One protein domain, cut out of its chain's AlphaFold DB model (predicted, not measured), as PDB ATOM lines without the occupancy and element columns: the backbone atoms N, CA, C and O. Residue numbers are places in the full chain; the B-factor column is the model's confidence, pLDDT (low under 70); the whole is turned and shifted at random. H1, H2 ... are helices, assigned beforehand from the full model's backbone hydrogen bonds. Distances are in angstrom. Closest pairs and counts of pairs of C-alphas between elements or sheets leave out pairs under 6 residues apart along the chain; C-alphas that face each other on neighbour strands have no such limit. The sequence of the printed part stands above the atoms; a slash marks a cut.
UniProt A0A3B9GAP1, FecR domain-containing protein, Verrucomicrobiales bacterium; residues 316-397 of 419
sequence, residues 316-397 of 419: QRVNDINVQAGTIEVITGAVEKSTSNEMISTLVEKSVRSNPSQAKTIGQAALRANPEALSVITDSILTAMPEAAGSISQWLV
ATOM      1  N   GLN A 316     153.863 185.825 227.139       89.25
ATOM      2  CA  GLN A 316     154.932 184.835 226.970       89.25
ATOM      3  C   GLN A 316     155.466 184.879 225.540       89.25
ATOM      4  O   GLN A 316     156.651 185.125 225.335       89.25
ATOM      5  N   ARG A 317     154.574 184.812 224.543       86.94
ATOM      6  CA  ARG A 317     154.964 184.878 223.129       86.94
ATOM      7  C   ARG A 317     155.815 186.107 222.816       86.94
ATOM      8  O   ARG A 317     156.819 186.023 222.113       86.94
ATOM      9  N   VAL A 318     155.416 187.273 223.313       83.44
ATOM     10  CA  VAL A 318     156.169 188.498 223.034       83.44
ATOM     11  C   VAL A 318     157.397 188.660 223.925       83.44
ATOM     12  O   VAL A 318     158.369 189.281 223.493       83.44
ATOM     13  N   ASN A 319     157.411 188.077 225.125       87.38
ATOM     14  CA  ASN A 319     158.648 187.915 225.879       87.38
ATOM     15  C   ASN A 319     159.684 187.158 225.044       87.38
ATOM     16  O   ASN A 319     160.790 187.661 224.882       87.38
ATOM     17  N   ASP A 320     159.307 186.030 224.445       87.00
ATOM     18  CA  ASP A 320     160.227 185.194 223.668       87.00
ATOM     19  C   ASP A 320     160.775 185.937 222.452       87.00
ATOM     20  O   ASP A 320     161.981 185.935 222.204       87.00
ATOM     21  N   ILE A 321     159.907 186.666 221.749       86.94
ATOM     22  CA  ILE A 321     160.304 187.542 220.644       86.94
ATOM     23  C   ILE A 321     161.291 188.620 221.113       86.94
ATOM     24  O   ILE A 321     162.306 188.865 220.462       86.94
ATOM     25  N   ASN A 322     161.011 189.280 222.237       86.00
ATOM     26  CA  ASN A 322     161.866 190.346 222.754       86.00
ATOM     27  C   ASN A 322     163.213 189.811 223.253       86.00
ATOM     28  O   ASN A 322     164.234 190.450 223.000       86.00
ATOM     29  N   VAL A 323     163.228 188.646 223.905       89.38
ATOM     30  CA  VAL A 323     164.449 187.944 224.325       89.38
ATOM     31  C   VAL A 323     165.267 187.545 223.101       89.38
ATOM     32  O   VAL A 323     166.474 187.783 223.078       89.38
ATOM     33  N   GLN A 324     164.630 187.008 222.059       90.56
ATOM     34  CA  GLN A 324     165.296 186.645 220.812       90.56
ATOM     35  C   GLN A 324     165.904 187.879 220.127       90.56
ATOM     36  O   GLN A 324     167.093 187.886 219.813       90.56
ATOM     37  N   ALA A 325     165.131 188.954 219.955       88.56
ATOM     38  CA  ALA A 325     165.621 190.204 219.374       88.56
ATOM     39  C   ALA A 325     166.718 190.853 220.235       88.56
ATOM     40  O   ALA A 325     167.677 191.416 219.713       88.56
ATOM     41  N   GLY A 326     166.587 190.791 221.565       91.19
ATOM     42  CA  GLY A 326     167.613 191.141 222.555       91.19
ATOM     43  C   GLY A 326     168.924 190.414 222.306       91.19
ATOM     44  O   GLY A 326     169.968 191.033 222.115       91.19
ATOM     45  N   THR A 327     168.827 189.093 222.246       94.12
ATOM     46  CA  THR A 327     169.941 188.174 222.031       94.12
ATOM     47  C   THR A 327     170.649 188.463 220.715       94.12
ATOM     48  O   THR A 327     171.864 188.621 220.717       94.12
ATOM     49  N   ILE A 328     169.912 188.602 219.608       92.81
ATOM     50  CA  ILE A 328     170.503 188.892 218.294       92.81
ATOM     51  C   ILE A 328     171.321 190.185 218.344       92.81
ATOM     52  O   ILE A 328     172.495 190.166 217.995       92.81
ATOM     53  N   GLU A 329     170.739 191.292 218.817       91.81
ATOM     54  CA  GLU A 329     171.440 192.583 218.835       91.81
ATOM     55  C   GLU A 329     172.709 192.549 219.697       91.81
ATOM     56  O   GLU A 329     173.759 193.034 219.268       91.81
ATOM     57  N   VAL A 330     172.624 191.962 220.895       96.50
ATOM     58  CA  VAL A 330     173.757 191.910 221.824       96.50
ATOM     59  C   VAL A 330     174.861 190.997 221.301       96.50
ATOM     60  O   VAL A 330     176.023 191.398 221.316       96.50
ATOM     61  N   ILE A 331     174.519 189.795 220.825       97.81
ATOM     62  CA  ILE A 331     175.502 188.833 220.312       97.81
ATOM     63  C   ILE A 331     176.171 189.376 219.051       97.81
ATOM     64  O   ILE A 331     177.397 189.347 218.972       97.81
ATOM     65  N   THR A 332     175.410 189.933 218.105       95.81
ATOM     66  CA  THR A 332     175.977 190.541 216.894       95.81
ATOM     67  C   THR A 332     176.955 191.660 217.246       95.81
ATOM     68  O   THR A 332     178.103 191.617 216.813       95.81
ATOM     69  N   GLY A 333     176.556 192.615 218.095       95.75
ATOM     70  CA  GLY A 333     177.447 193.698 218.519       95.75
ATOM     71  C   GLY A 333     178.694 193.200 219.260       95.75
ATOM     72  O   GLY A 333     179.799 193.673 219.007       95.75
ATOM     73  N   ALA A 334     178.547 192.220 220.152       97.50
ATOM     74  CA  ALA A 334     179.670 191.663 220.900       97.50
ATOM     75  C   ALA A 334     180.650 190.883 219.997       97.50
ATOM     76  O   ALA A 334     181.864 191.022 220.150       97.50
ATOM     77  N   VAL A 335     180.161 190.126 219.012       97.81
ATOM     78  CA  VAL A 335     181.030 189.440 218.040       97.81
ATOM     79  C   VAL A 335     181.760 190.439 217.145       97.81
ATOM     80  O   VAL A 335     182.968 190.309 216.979       97.81
ATOM     81  N   GLU A 336     181.092 191.487 216.656       94.88
ATOM     82  CA  GLU A 336     181.747 192.556 215.880       94.88
ATOM     83  C   GLU A 336     182.839 193.298 216.671       94.88
ATOM     84  O   GLU A 336     183.790 193.824 216.090       94.88
ATOM     85  N   LYS A 337     182.720 193.349 218.003       94.81
ATOM     86  CA  LYS A 337     183.739 193.916 218.900       94.81
ATOM     87  C   LYS A 337     184.834 192.940 219.306       94.81
ATOM     88  O   LYS A 337     185.830 193.374 219.888       94.81
ATOM     89  N   SER A 338     184.664 191.651 219.045       96.75
ATOM     90  CA  SER A 338     185.630 190.639 219.450       96.75
ATOM     91  C   SER A 338     186.891 190.731 218.593       96.75
ATOM     92  O   SER A 338     186.828 190.736 217.368       96.75
ATOM     93  N   THR A 339     188.057 190.769 219.237       94.81
ATOM     94  CA  THR A 339     189.360 190.843 218.548       94.81
ATOM     95  C   THR A 339     190.062 189.489 218.443       94.81
ATOM     96  O   THR A 339     191.185 189.413 217.949       94.81
ATOM     97  N   SER A 340     189.449 188.419 218.953       96.94
ATOM     98  CA  SER A 340     190.003 187.068 218.916       96.94
ATOM     99  C   SER A 340     188.907 186.004 218.935       96.94
ATOM    100  O   SER A 340     187.808 186.222 219.449       96.94
ATOM    101  N   ASN A 341     189.250 184.816 218.433       97.81
ATOM    102  CA  ASN A 341     188.392 183.634 218.515       97.81
ATOM    103  C   ASN A 341     188.085 183.240 219.965       97.81
ATOM    104  O   ASN A 341     186.999 182.748 220.240       97.81
ATOM    105  N   GLU A 342     188.995 183.512 220.902       97.69
ATOM    106  CA  GLU A 342     188.785 183.231 222.326       97.69
ATOM    107  C   GLU A 342     187.645 184.070 222.923       97.69
ATOM    108  O   GLU A 342     186.823 183.556 223.684       97.69
ATOM    109  N   MET A 343     187.544 185.350 222.540       97.31
ATOM    110  CA  MET A 343     186.439 186.214 222.978       97.31
ATOM    111  C   MET A 343     185.101 185.743 222.405       97.31
ATOM    112  O   MET A 343     184.116 185.692 223.140       97.31
ATOM    113  N   ILE A 344     185.076 185.357 221.122       98.38
ATOM    114  CA  ILE A 344     183.881 184.795 220.473       98.38
ATOM    115  C   ILE A 344     183.478 183.491 221.164       98.38
ATOM    116  O   ILE A 344     182.308 183.321 221.501       98.38
ATOM    117  N   SER A 345     184.444 182.606 221.426       98.38
ATOM    118  CA  SER A 345     184.194 181.325 222.080       98.38
ATOM    119  C   SER A 345     183.587 181.513 223.467       98.38
ATOM    120  O   SER A 345     182.505 181.000 223.753       98.38
ATOM    121  N   THR A 346     184.224 182.353 224.289       97.38
ATOM    122  CA  THR A 346     183.761 182.683 225.645       97.38
ATOM    123  C   THR A 346     182.347 183.262 225.634       97.38
ATOM    124  O   THR A 346     181.500 182.851 226.428       97.38
ATOM    125  N   LEU A 347     182.081 184.211 224.729       98.25
ATOM    126  CA  LEU A 347     180.774 184.846 224.574       98.25
ATOM    127  C   LEU A 347     179.688 183.824 224.223       98.25
ATOM    128  O   LEU A 347     178.643 183.796 224.877       98.25
ATOM    129  N   VAL A 348     179.918 183.013 223.186       98.19
ATOM    130  CA  VAL A 348     178.944 182.034 222.690       98.19
ATOM    131  C   VAL A 348     178.694 180.966 223.749       98.19
ATOM    132  O   VAL A 348     177.540 180.733 224.099       98.19
ATOM    133  N   GLU A 349     179.745 180.376 224.319       97.56
ATOM    134  CA  GLU A 349     179.632 179.319 225.328       97.56
ATOM    135  C   GLU A 349     178.831 179.784 226.554       97.56
ATOM    136  O   GLU A 349     177.869 179.124 226.956       97.56
ATOM    137  N   LYS A 350     179.169 180.953 227.123       97.25
ATOM    138  CA  LYS A 350     178.450 181.524 228.278       97.25
ATOM    139  C   LYS A 350     176.993 181.834 227.960       97.25
ATOM    140  O   LYS A 350     176.105 181.487 228.738       97.25
ATOM    141  N   SER A 351     176.742 182.463 226.813       97.25
ATOM    142  CA  SER A 351     175.386 182.849 226.405       97.25
ATOM    143  C   SER A 351     174.502 181.620 226.189       97.25
ATOM    144  O   SER A 351     173.355 181.595 226.632       97.25
ATOM    145  N   VAL A 352     175.046 180.573 225.557       97.06
ATOM    146  CA  VAL A 352     174.334 179.310 225.323       97.06
ATOM    147  C   VAL A 352     174.063 178.589 226.641       97.06
ATOM    148  O   VAL A 352     172.930 178.182 226.874       97.06
ATOM    149  N   ARG A 353     175.044 178.487 227.550       96.12
ATOM    150  CA  ARG A 353     174.819 177.892 228.883       96.12
ATOM    151  C   ARG A 353     173.762 178.636 229.691       96.12
ATOM    152  O   ARG A 353     172.987 178.008 230.407       96.12
ATOM    153  N   SER A 354     173.729 179.961 229.572       94.81
ATOM    154  CA  SER A 354     172.765 180.809 230.277       94.81
ATOM    155  C   SER A 354     171.338 180.651 229.750       94.81
ATOM    156  O   SER A 354     170.386 180.786 230.518       94.81
ATOM    157  N   ASN A 355     171.169 180.361 228.456       93.75
ATOM    158  CA  ASN A 355     169.870 180.034 227.876       93.75
ATOM    159  C   ASN A 355     169.992 179.047 226.696       93.75
ATOM    160  O   ASN A 355     169.993 179.471 225.533       93.75
ATOM    161  N   PRO A 356     170.008 177.731 226.982       94.06
ATOM    162  CA  PRO A 356     170.136 176.684 225.966       94.06
ATOM    163  C   PRO A 356     169.063 176.744 224.872       94.06
ATOM    164  O   PRO A 356     169.332 176.449 223.709       94.06
ATOM    165  N   SER A 357     167.850 177.207 225.206       91.56
ATOM    166  CA  SER A 357     166.755 177.348 224.232       91.56
ATOM    167  C   SER A 357     167.055 178.364 223.118       91.56
ATOM    168  O   SER A 357     166.471 178.291 222.039       91.56
ATOM    169  N   GLN A 358     167.999 179.286 223.345       92.81
ATOM    170  CA  GLN A 358     168.422 180.301 222.378       92.81
ATOM    171  C   GLN A 358     169.695 179.915 221.612       92.81
ATOM    172  O   GLN A 358     170.198 180.734 220.844       92.81
ATOM    173  N   ALA A 359     170.217 178.689 221.755       94.81
ATOM    174  CA  ALA A 359     171.485 178.282 221.137       94.81
ATOM    175  C   ALA A 359     171.535 178.516 219.620       94.81
ATOM    176  O   ALA A 359     172.508 179.068 219.104       94.81
ATOM    177  N   LYS A 360     170.448 178.182 218.910       93.81
ATOM    178  CA  LYS A 360     170.307 178.465 217.476       93.81
ATOM    179  C   LYS A 360     170.379 179.966 217.183       93.81
ATOM    180  O   LYS A 360     171.144 180.375 216.315       93.81
ATOM    181  N   THR A 361     169.616 180.786 217.910       93.88
ATOM    182  CA  THR A 361     169.613 182.250 217.755       93.88
ATOM    183  C   THR A 361     171.005 182.836 217.987       93.88
ATOM    184  O   THR A 361     171.467 183.641 217.183       93.88
ATOM    185  N   ILE A 362     171.683 182.412 219.057       96.44
ATOM    186  CA  ILE A 362     173.030 182.866 219.420       96.44
ATOM    187  C   ILE A 362     174.024 182.496 218.318       96.44
ATOM    188  O   ILE A 362     174.730 183.367 217.816       96.44
ATOM    189  N   GLY A 363     174.040 181.228 217.899       95.75
ATOM    190  CA  GLY A 363     174.939 180.747 216.855       95.75
ATOM    191  C   GLY A 363     174.730 181.461 215.520       95.75
ATOM    192  O   GLY A 363     175.694 181.909 214.906       95.75
ATOM    193  N   GLN A 364     173.477 181.652 215.100       94.69
ATOM    194  CA  GLN A 364     173.155 182.372 213.864       94.69
ATOM    195  C   GLN A 364     173.520 183.861 213.938       94.69
ATOM    196  O   GLN A 364     174.042 184.408 212.967       94.69
ATOM    197  N   ALA A 365     173.269 184.528 215.070       94.50
ATOM    198  CA  ALA A 365     173.645 185.928 215.262       94.50
ATOM    199  C   ALA A 365     175.170 186.114 215.245       94.50
ATOM    200  O   ALA A 365     175.666 187.038 214.598       94.50
ATOM    201  N   ALA A 366     175.905 185.210 215.900       96.56
ATOM    202  CA  ALA A 366     177.362 185.208 215.910       96.56
ATOM    203  C   ALA A 366     177.941 184.942 214.514       96.56
ATOM    204  O   ALA A 366     178.825 185.667 214.066       96.56
ATOM    205  N   LEU A 367     177.405 183.953 213.797       95.00
ATOM    206  CA  LEU A 367     177.891 183.568 212.473       95.00
ATOM    207  C   LEU A 367     177.620 184.644 211.419       95.00
ATOM    208  O   LEU A 367     178.461 184.893 210.562       95.00
ATOM    209  N   ARG A 368     176.473 185.330 211.494       92.12
ATOM    210  CA  ARG A 368     176.194 186.491 210.632       92.12
ATOM    211  C   ARG A 368     177.164 187.643 210.887       92.12
ATOM    212  O   ARG A 368     177.546 188.320 209.939       92.12
ATOM    213  N   ALA A 369     177.547 187.860 212.146       93.62
ATOM    214  CA  ALA A 369     178.486 188.911 212.532       93.62
ATOM    215  C   ALA A 369     179.938 188.580 212.144       93.62
ATOM    216  O   ALA A 369     180.690 189.477 211.768       93.62
ATOM    217  N   ASN A 370     180.331 187.305 212.212       95.44
ATOM    218  CA  ASN A 370     181.644 186.833 211.780       95.44
ATOM    219  C   ASN A 370     181.554 185.443 211.110       95.44
ATOM    220  O   ASN A 370     181.693 184.421 211.789       95.44
ATOM    221  N   PRO A 371     181.361 185.392 209.776       93.31
ATOM    222  CA  PRO A 371     181.237 184.133 209.037       93.31
ATOM    223  C   PRO A 371     182.481 183.238 209.100       93.31
ATOM    224  O   PRO A 371     182.369 182.014 209.028       93.31
ATOM    225  N   GLU A 372     183.671 183.825 209.263       93.31
ATOM    226  CA  GLU A 372     184.941 183.089 209.327       93.31
ATOM    227  C   GLU A 372     185.103 182.315 210.648       93.31
ATOM    228  O   GLU A 372     185.892 181.373 210.730       93.31
ATOM    229  N   ALA A 373     184.319 182.654 211.678       94.44
ATOM    230  CA  ALA A 373     184.362 182.017 212.992       94.44
ATOM    231  C   ALA A 373     183.486 180.753 213.112       94.44
ATOM    232  O   ALA A 373     183.267 180.279 214.227       94.44
ATOM    233  N   LEU A 374     182.994 180.177 212.004       94.31
ATOM    234  CA  LEU A 374     182.070 179.029 212.012       94.31
ATOM    235  C   LEU A 374     182.542 177.864 212.895       94.31
ATOM    236  O   LEU A 374     181.752 177.356 213.692       94.31
ATOM    237  N   SER A 375     183.810 177.450 212.771       94.44
ATOM    238  CA  SER A 375     184.357 176.346 213.578       94.44
ATOM    239  C   SER A 375     184.297 176.678 215.065       94.44
ATOM    240  O   SER A 375     183.753 175.907 215.842       94.44
ATOM    241  N   VAL A 376     184.771 177.870 215.440       97.44
ATOM    242  CA  VAL A 376     184.812 178.329 216.835       97.44
ATOM    243  C   VAL A 376     183.404 178.386 217.418       97.44
ATOM    244  O   VAL A 376     183.167 177.834 218.481       97.44
ATOM    245  N   ILE A 377     182.449 178.985 216.701       96.38
ATOM    246  CA  ILE A 377     181.050 179.085 217.141       96.38
ATOM    247  C   ILE A 377     180.439 177.691 217.336       96.38
ATOM    248  O   ILE A 377     179.768 177.447 218.337       96.38
ATOM    249  N   THR A 378     180.678 176.776 216.394       95.56
ATOM    250  CA  THR A 378     180.178 175.394 216.459       95.56
ATOM    251  C   THR A 378     180.747 174.663 217.676       95.56
ATOM    252  O   THR A 378     179.984 174.079 218.447       95.56
ATOM    253  N   ASP A 379     182.061 174.753 217.889       96.62
ATOM    254  CA  ASP A 379     182.758 174.119 219.009       96.62
ATOM    255  C   ASP A 379     182.302 174.690 220.361       96.62
ATOM    256  O   ASP A 379     182.091 173.939 221.316       96.62
ATOM    257  N   SER A 380     182.068 176.002 220.451       97.81
ATOM    258  CA  SER A 380     181.549 176.644 221.666       97.81
ATOM    259  C   SER A 380     180.116 176.220 221.986       97.81
ATOM    260  O   SER A 380     179.802 175.976 223.151       97.81
ATOM    261  N   ILE A 381     179.243 176.083 220.977       96.50
ATOM    262  CA  ILE A 381     177.881 175.562 221.184       96.50
ATOM    263  C   ILE A 381     177.945 174.103 221.642       96.50
ATOM    264  O   ILE A 381     177.275 173.759 222.609       96.50
ATOM    265  N   LEU A 382     178.777 173.264 221.018       95.94
ATOM    266  CA  LEU A 382     178.991 171.870 221.434       95.94
ATOM    267  C   LEU A 382     179.531 171.761 222.866       95.94
ATOM    268  O   LEU A 382     179.140 170.871 223.614       95.94
ATOM    269  N   THR A 383     180.412 172.676 223.259       96.88
ATOM    270  CA  THR A 383     180.985 172.739 224.612       96.88
ATOM    271  C   THR A 383     179.951 173.180 225.651       96.88
ATOM    272  O   THR A 383     179.984 172.751 226.809       96.88
ATOM    273  N   ALA A 384     179.021 174.048 225.258       96.06
ATOM    274  CA  ALA A 384     177.925 174.494 226.106       96.06
ATOM    275  C   ALA A 384     176.769 173.482 226.178       96.06
ATOM    276  O   ALA A 384     176.154 173.357 227.235       96.06
ATOM    277  N   MET A 385     176.494 172.780 225.076       95.00
ATOM    278  CA  MET A 385     175.377 171.849 224.870       95.00
ATOM    279  C   MET A 385     175.825 170.627 224.043       95.00
ATOM    280  O   MET A 385     175.540 170.545 222.841       95.00
ATOM    281  N   PRO A 386     176.529 169.653 224.649       92.19
ATOM    282  CA  PRO A 386     177.027 168.475 223.935       92.19
ATOM    283  C   PRO A 386     175.922 167.651 223.257       92.19
ATOM    284  O   PRO A 386     176.134 167.058 222.198       92.19
ATOM    285  N   GLU A 387     174.719 167.640 223.830       90.19
ATOM    286  CA  GLU A 387     173.536 166.965 223.298       90.19
ATOM    287  C   GLU A 387     173.056 167.531 221.953       90.19
ATOM    288  O   GLU A 387     172.370 166.841 221.198       90.19
ATOM    289  N   ALA A 388     173.452 168.760 221.608       85.31
ATOM    290  CA  ALA A 388     173.068 169.406 220.361       85.31
ATOM    291  C   ALA A 388     173.893 168.938 219.145       85.31
ATOM    292  O   ALA A 388     173.577 169.324 218.018       85.31
ATOM    293  N   ALA A 389     174.909 168.080 219.320       85.19
ATOM    294  CA  ALA A 389     175.852 167.708 218.261       85.19
ATOM    295  C   ALA A 389     175.211 167.201 216.960       85.19
ATOM    296  O   ALA A 389     175.672 167.541 215.871       85.19
ATOM    297  N   GLY A 390     174.115 166.442 217.057       81.56
ATOM    298  CA  GLY A 390     173.383 165.951 215.885       81.56
ATOM    299  C   GLY A 390     172.536 167.008 215.165       81.56
ATOM    300  O   GLY A 390     172.119 166.775 214.035       81.56
ATOM    301  N   SER A 391     172.275 168.155 215.799       84.00
ATOM    302  CA  SER A 391     171.351 169.192 215.309       84.00
ATOM    303  C   SER A 391     172.044 170.499 214.906       84.00
ATOM    304  O   SER A 391     171.508 171.238 214.082       84.00
ATOM    305  N   ILE A 392     173.238 170.800 215.434       84.06
ATOM    306  CA  ILE A 392     173.932 172.082 215.191       84.06
ATOM    307  C   ILE A 392     174.214 172.317 213.706       84.06
ATOM    308  O   ILE A 392     173.999 173.424 213.209       84.06
ATOM    309  N   SER A 393     174.643 171.279 212.985       75.69
ATOM    310  CA  SER A 393     174.906 171.370 211.545       75.69
ATOM    311  C   SER A 393     173.665 171.793 210.756       75.69
ATOM    312  O   SER A 393     173.807 172.496 209.765       75.69
ATOM    313  N   GLN A 394     172.458 171.440 211.216       81.50
ATOM    314  CA  GLN A 394     171.188 171.879 210.626       81.50
ATOM    315  C   GLN A 394     170.798 173.294 211.072       81.50
ATOM    316  O   GLN A 394     170.188 174.041 210.314       81.50
ATOM    317  N   TRP A 395     171.130 173.683 212.306       82.94
ATOM    318  CA  TRP A 395     170.814 175.010 212.844       82.94
ATOM    319  C   TRP A 395     171.609 176.133 212.180       82.94
ATOM    320  O   TRP A 395     171.082 177.238 212.018       82.94
ATOM    321  N   LEU A 396     172.870 175.851 211.845       81.19
ATOM    322  CA  LEU A 396     173.843 176.830 211.360       81.19
ATOM    323  C   LEU A 396     173.991 176.865 209.835       81.19
ATOM    324  O   LEU A 396     174.816 177.636 209.349       81.19
ATOM    325  N   VAL A 397     173.204 176.089 209.074       69.00
ATOM    326  CA  VAL A 397     173.152 176.254 207.614       69.00
ATOM    327  C   VAL A 397     172.731 177.692 207.317       69.00
ATOM    328  O   VAL A 397     171.627 178.121 207.652       69.00
TER     329      VAL A 397
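This is residues 316 to 397 of the 419 residues of the protein "FecR domain-containing protein" of Verrucomicrobiales bacterium (UniProt A0A3B9GAP1). The chain folds back and forth as five helices: H1 to H4 form an up-and-down bundle, each running against the one before, and H5 folds back along H4 on the side away from H1. H3 is the core, while H1, the longest, reaches past the others at its first residues. The 82 printed residues hold five named helices, H1 H2 H3 H4 H5, and no named strand; the class is all helix. The whole is compact, with a radius of gyration of the C-alphas of 11.7 A and spans of 35 by 29 by 22 A.

Start at H1, residues 316 to 337; its residues 331 to 335 alone touch H2, residues 341 to 354, closest at C-alphas 335 and 344, 6.0 A apart, a hairpin at 15 degrees. The hub, H3, residues 356 to 369, touches H1 at C-alphas 328 and 365, its closest pair, 5.3 A apart, at a steep tilt of 40 degrees, the same way. H4, residues 371 to 384, touches H2, closest at C-alphas 349 and 380, 4.9 A apart. H5, residues 386 to 395, touches H4 with residues 378 to 382 of H4 alone, closest at C-alphas 382 and 389, 6.1 A apart. H1 and H4 are apart. Every O i to N i+4 pair is within hydrogen-bond range in H1 and H2, against 8 of 10 in H3 and H4 and 2 of 6 in H5, where 4 of 7 O i to N i+3 pairs are.

Find C-alpha 316 at (154.932, 184.835, 226.970); H1 runs 31.3 A from there. H2 spans 19.8 A, H3 20.0 A, H4 19.9 A and H5 14.3 A, ending at C-alpha 395 at (170.814, 175.010, 212.844).

C-alphas 316 and 340 are farthest apart, 36.1 A. The printed part has no cut, each link is tight, and residue 397 is under pLDDT 70.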